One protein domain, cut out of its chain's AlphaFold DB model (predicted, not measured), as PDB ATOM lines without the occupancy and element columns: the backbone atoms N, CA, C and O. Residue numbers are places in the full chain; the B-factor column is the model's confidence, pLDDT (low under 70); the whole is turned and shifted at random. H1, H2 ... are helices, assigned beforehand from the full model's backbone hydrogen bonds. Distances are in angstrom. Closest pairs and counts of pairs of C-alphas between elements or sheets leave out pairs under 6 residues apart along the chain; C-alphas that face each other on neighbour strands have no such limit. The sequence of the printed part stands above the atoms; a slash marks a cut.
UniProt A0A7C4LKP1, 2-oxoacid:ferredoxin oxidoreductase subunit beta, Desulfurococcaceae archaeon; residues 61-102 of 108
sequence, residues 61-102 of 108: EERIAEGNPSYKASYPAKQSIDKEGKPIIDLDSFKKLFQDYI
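What this domain is: This is residues 61 to 102 of the 108 residues of the protein "2-oxoacid:ferredoxin oxidoreductase subunit beta" of Desulfurococcaceae archaeon (UniProt A0A7C4LKP1). There is little regular structure here: a loose, flat, open arch has the short helix H1 at one foot and the short helix H2 at the other, with the winding stretch of residues 68 to 90 between them. The printed part has 42 residues, with two named helices, H1 then H2, and no named strand. Its class is all helix, though the named elements hold only 14 of the 42 residues. The radius of gyration of the C-alphas is 13.1 A, and they span 32 by 29 by 9 A.

Where its parts are: H1, residues 61 to 67, begins at C-alpha 61 (-13.316, -22.233, 15.827) and is 10.3 A long from first to last C-alpha. H2, residues 91 to 97, is 9.8 A long and ends at C-alpha 97 (0.422, -5.897, 2.177).

How they stand to each other: H1 and H2 are apart. In the link, residues 82 to 83 pair with residues 86 to 87, antiparallel. Residues 91 to 96, which belong to H2, stand free. Every O i to N i+4 pair is within hydrogen-bond range in H2, and 2 of 3 in H1.

The domain as a whole: The C-alphas of Arg 63 and Glu 84, the two farthest apart, are 33.6 A apart. H1 to H2 is a long link of 23 residues. The printed part has no cut, and no printed residue is under 70 in pLDDT.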
ATOM      1  N   GLU A  61     -14.756 -22.434  15.740       94.88
ATOM      2  CA  GLU A  61     -13.316 -22.233  15.827       94.88
ATOM      3  C   GLU A  61     -12.547 -23.137  14.856       94.88
ATOM      4  O   GLU A  61     -11.548 -22.711  14.278       94.88
ATOM      5  N   GLU A  62     -13.009 -24.373  14.650       95.31
ATOM      6  CA  GLU A  62     -12.468 -25.279  13.630       95.31
ATOM      7  C   GLU A  62     -12.710 -24.754  12.224       95.31
ATOM      8  O   GLU A  62     -11.766 -24.693  11.440       95.31
ATOM      9  N   ARG A  63     -13.919 -24.260  11.943       95.81
ATOM     10  CA  ARG A  63     -14.238 -23.641  10.648       95.81
ATOM     11  C   ARG A  63     -13.418 -22.376  10.385       95.81
ATOM     12  O   ARG A  63     -12.975 -22.154   9.264       95.81
ATOM     13  N   ILE A  64     -13.158 -21.549  11.402       96.25
ATOM     14  CA  ILE A  64     -12.245 -20.400  11.253       96.25
ATOM     15  C   ILE A  64     -10.821 -20.882  10.951       96.25
ATOM     16  O   ILE A  64     -10.131 -20.283  10.125       96.25
ATOM     17  N   ALA A  65     -10.377 -21.958  11.602       96.12
ATOM     18  CA  ALA A  65      -9.040 -22.500  11.403       96.12
ATOM     19  C   ALA A  65      -8.808 -23.048   9.980       96.12
ATOM     20  O   ALA A  65      -7.666 -23.053   9.529       96.12
ATOM     21  N   GLU A  66      -9.859 -23.434   9.249       95.38
ATOM     22  CA  GLU A  66      -9.765 -23.814   7.829       95.38
ATOM     23  C   GLU A  66      -9.299 -22.643   6.946       95.38
ATOM     24  O   GLU A  66      -8.470 -22.831   6.056       95.38
ATOM     25  N   GLY A  67      -9.784 -21.424   7.212       94.88
ATOM     26  CA  GLY A  67      -9.375 -20.205   6.497       94.88
ATOM     27  C   GLY A  67      -8.167 -19.492   7.112       94.88
ATOM     28  O   GLY A  67      -7.459 -18.752   6.431       94.88
ATOM     29  N   ASN A  68      -7.912 -19.709   8.403       95.31
ATOM     30  CA  ASN A  68      -6.769 -19.170   9.127       95.31
ATOM     31  C   ASN A  68      -6.138 -20.264  10.008       95.31
ATOM     32  O   ASN A  68      -6.446 -20.340  11.201       95.31
ATOM     33  N   PRO A  69      -5.193 -21.059   9.472       95.19
ATOM     34  CA  PRO A  69      -4.571 -22.167  10.204       95.19
ATOM     35  C   PRO A  69      -3.908 -21.759  11.527       95.19
ATOM     36  O   PRO A  69      -3.773 -22.570  12.442       95.19
ATOM     37  N   SER A  70      -3.514 -20.488  11.662       94.38
ATOM     38  CA  SER A  70      -2.888 -19.968  12.880       94.38
ATOM     39  C   SER A  70      -3.882 -19.642  14.001       94.38
ATOM     40  O   SER A  70      -3.457 -19.432  15.138       94.38
ATOM     41  N   TYR A  71      -5.192 -19.634  13.726       95.25
ATOM     42  CA  TYR A  71      -6.219 -19.121  14.638       95.25
ATOM     43  C   TYR A  71      -6.215 -19.804  16.011       95.25
ATOM     44  O   TYR A  71      -6.268 -19.125  17.032       95.25
ATOM     45  N   LYS A  72      -6.059 -21.136  16.072       93.25
ATOM     46  CA  LYS A  72      -6.008 -21.864  17.356       93.25
ATOM     47  C   LYS A  72      -4.752 -21.530  18.179       93.25
ATOM     48  O   LYS A  72      -4.805 -21.504  19.406       93.25
ATOM     49  N   ALA A  73      -3.622 -21.263  17.523       94.81
ATOM     50  CA  ALA A  73      -2.349 -20.974  18.188       94.81
ATOM     51  C   ALA A  73      -2.176 -19.487  18.552       94.81
ATOM     52  O   ALA A  73      -1.528 -19.164  19.556       94.81
ATOM     53  N   SER A  74      -2.757 -18.604  17.737       94.44
ATOM     54  CA  SER A  74      -2.610 -17.149  17.765       94.44
ATOM     55  C   SER A  74      -3.962 -16.474  17.498       94.44
ATOM     56  O   SER A  74      -4.150 -15.754  16.518       94.44
ATOM     57  N   TYR A  75      -4.946 -16.751  18.352       95.94
ATOM     58  CA  TYR A  75      -6.261 -16.112  18.284       95.94
ATOM     59  C   TYR A  75      -6.153 -14.601  18.565       95.94
ATOM     60  O   TYR A  75      -5.192 -14.178  19.210       95.94
ATOM     61  N   PRO A  76      -7.132 -13.772  18.148       94.44
ATOM     62  CA  PRO A  76      -7.019 -12.310  18.188       94.44
ATOM     63  C   PRO A  76      -6.592 -11.733  19.541       94.44
ATOM     64  O   PRO A  76      -5.711 -10.887  19.594       94.44
ATOM     65  N   ALA A  77      -7.141 -12.245  20.646       95.94
ATOM     66  CA  ALA A  77      -6.797 -11.775  21.990       95.94
ATOM     67  C   ALA A  77      -5.362 -12.120  22.445       95.94
ATOM     68  O   ALA A  77      -4.873 -11.530  23.402       95.94
ATOM     69  N   LYS A  78      -4.681 -13.069  21.787       95.75
ATOM     70  CA  LYS A  78      -3.280 -13.434  22.059       95.75
ATOM     71  C   LYS A  78      -2.296 -12.697  21.151       95.75
ATOM     72  O   LYS A  78      -1.091 -12.731  21.396       95.75
ATOM     73  N   GLN A  79      -2.781 -12.064  20.088       94.00
ATOM     74  CA  GLN A  79      -1.925 -11.332  19.167       94.00
ATOM     75  C   GLN A  79      -1.486 -10.012  19.802       94.00
ATOM     76  O   GLN A  79      -2.295  -9.276  20.362       94.00
ATOM     77  N   SER A  80      -0.196  -9.698  19.685       93.06
ATOM     78  CA  SER A  80       0.286  -8.346  19.963       93.06
ATOM     79  C   SER A  80      -0.238  -7.422  18.866       93.06
ATOM     80  O   SER A  80      -0.140  -7.763  17.688       93.06
ATOM     81  N   ILE A  81      -0.797  -6.273  19.239       93.00
ATOM     82  CA  ILE A  81      -1.306  -5.270  18.285       93.00
ATOM     83  C   ILE A  81      -0.403  -4.039  18.201       93.00
ATOM     84  O   ILE A  81      -0.417  -3.328  17.195       93.00
ATOM     85  N   ASP A  82       0.430  -3.827  19.218       94.75
ATOM     86  CA  ASP A  82       1.435  -2.778  19.258       94.75
ATOM     87  C   ASP A  82       2.811  -3.322  19.662       94.75
ATOM     88  O   ASP A  82       2.955  -4.431  20.189       94.75
ATOM     89  N   LYS A  83       3.832  -2.518  19.377       94.50
ATOM     90  CA  LYS A  83       5.172  -2.625  19.939       94.50
ATOM     91  C   LYS A  83       5.616  -1.219  20.316       94.50
ATOM     92  O   LYS A  83       5.676  -0.343  19.455       94.50
ATOM     93  N   GLU A  84       5.921  -1.004  21.595       95.06
ATOM     94  CA  GLU A  84       6.335   0.308  22.121       95.06
ATOM     95  C   GLU A  84       5.296   1.415  21.833       95.06
ATOM     96  O   GLU A  84       5.647   2.550  21.508       95.06
ATOM     97  N   GLY A  85       3.997   1.083  21.905       94.19
ATOM     98  CA  GLY A  85       2.902   2.026  21.660       94.19
ATOM     99  C   GLY A  85       2.659   2.365  20.186       94.19
ATOM    100  O   GLY A  85       1.811   3.204  19.885       94.19
ATOM    101  N   LYS A  86       3.381   1.726  19.255       93.44
ATOM    102  CA  LYS A  86       3.162   1.856  17.809       93.44
ATOM    103  C   LYS A  86       2.458   0.614  17.260       93.44
ATOM    104  O   LYS A  86       2.849  -0.489  17.639       93.44
ATOM    105  N   PRO A  87       1.476   0.754  16.351       94.12
ATOM    106  CA  PRO A  87       0.822  -0.393  15.723       94.12
ATOM    107  C   PRO A  87       1.829  -1.316  15.030       94.12
ATOM    108  O   PRO A  87       2.725  -0.838  14.338       94.12
ATOM    109  N   ILE A  88       1.659  -2.634  15.173       93.00
ATOM    110  CA  ILE A  88       2.501  -3.614  14.459       93.00
ATOM    111  C   ILE A  88       2.243  -3.571  12.948       93.00
ATOM    112  O   ILE A  88       3.169  -3.757  12.162       93.00
ATOM    113  N   ILE A  89       0.998  -3.304  12.541       92.50
ATOM    114  CA  ILE A  89       0.642  -3.004  11.152       92.50
ATOM    115  C   ILE A  89       0.242  -1.533  11.076       92.50
ATOM    116  O   ILE A  89      -0.854  -1.152  11.486       92.50
ATOM    117  N   ASP A  90       1.150  -0.706  10.566       92.06
ATOM    118  CA  ASP A  90       0.909   0.703  10.268       92.06
ATOM    119  C   ASP A  90       0.365   0.907   8.841       92.06
ATOM    120  O   ASP A  90       0.144  -0.042   8.084       92.06
ATOM    121  N   LEU A  91       0.113   2.164   8.464       90.94
ATOM    122  CA  LEU A  91      -0.470   2.499   7.162       90.94
ATOM    123  C   LEU A  91       0.438   2.106   5.987       90.94
ATOM    124  O   LEU A  91      -0.064   1.705   4.937       90.94
ATOM    125  N   ASP A  92       1.754   2.222   6.143       91.94
ATOM    126  CA  ASP A  92       2.703   1.894   5.080       91.94
ATOM    127  C   ASP A  92       2.804   0.377   4.894       91.94
ATOM    128  O   ASP A  92       2.741  -0.121   3.765       91.94
ATOM    129  N   SER A  93       2.840  -0.372   5.999       92.25
ATOM    130  CA  SER A  93       2.765  -1.834   6.009       92.25
ATOM    131  C   SER A  93       1.449  -2.327   5.416       92.25
ATOM    132  O   SER A  93       1.459  -3.220   4.571       92.25
ATOM    133  N   PHE A  94       0.323  -1.710   5.785       91.94
ATOM    134  CA  PHE A  94      -0.984  -1.999   5.199       91.94
ATOM    135  C   PHE A  94      -0.979  -1.771   3.682       91.94
ATOM    136  O   PHE A  94      -1.325  -2.674   2.922       91.94
ATOM    137  N   LYS A  95      -0.528  -0.599   3.213       92.19
ATOM    138  CA  LYS A  95      -0.475  -0.288   1.774       92.19
ATOM    139  C   LYS A  95       0.363  -1.295   0.996       92.19
ATOM    140  O   LYS A  95       0.001  -1.643  -0.121       92.19
ATOM    141  N   LYS A  96       1.468  -1.753   1.584       93.06
ATOM    142  CA  LYS A  96       2.340  -2.766   0.989       93.06
ATOM    143  C   LYS A  96       1.682  -4.147   0.957       93.06
ATOM    144  O   LYS A  96       1.712  -4.796  -0.082       93.06
ATOM    145  N   LEU A  97       1.085  -4.589   2.067       92.19
ATOM    146  CA  LEU A  97       0.422  -5.897   2.177       92.19
ATOM    147  C   LEU A  97      -0.767  -6.031   1.224       92.19
ATOM    148  O   LEU A  97      -0.984  -7.095   0.657       92.19
ATOM    149  N   PHE A  98      -1.516  -4.945   1.033       91.75
ATOM    150  CA  PHE A  98      -2.725  -4.928   0.215       91.75
ATOM    151  C   PHE A  98      -2.524  -4.232  -1.137       91.75
ATOM    152  O   PHE A  98      -3.509  -3.871  -1.774       91.75
ATOM    153  N   GLN A  99      -1.278  -4.042  -1.592       93.56
ATOM    154  CA  GLN A  99      -0.959  -3.227  -2.775       93.56
ATOM    155  C   GLN A  99      -1.743  -3.638  -4.032       93.56
ATOM    156  O   GLN A  99      -2.195  -2.772  -4.780       93.56
ATOM    157  N   ASP A 100      -1.970  -4.941  -4.214       93.56
ATOM    158  CA  ASP A 100      -2.653  -5.508  -5.383       93.56
ATOM    159  C   ASP A 100      -4.174  -5.267  -5.353       93.56
ATOM    160  O   ASP A 100      -4.855  -5.412  -6.367       93.56
ATOM    161  N   TYR A 101      -4.708  -4.855  -4.201       90.88
ATOM    162  CA  TYR A 101      -6.128  -4.585  -3.972       90.88
ATOM    163  C   TYR A 101      -6.448  -3.083  -3.877       90.88
ATOM    164  O   TYR A 101      -7.613  -2.707  -3.741       90.88
ATOM    165  N   ILE A 102      -5.443  -2.199  -3.947       86.56
ATOM    166  CA  ILE A 102      -5.647  -0.748  -3.842       86.56
ATOM    167  C   ILE A 102      -6.047  -0.170  -5.202       86.56
ATOM    168  O   ILE A 102      -5.230  -0.039  -6.115       86.56
TER     169      ILE A 102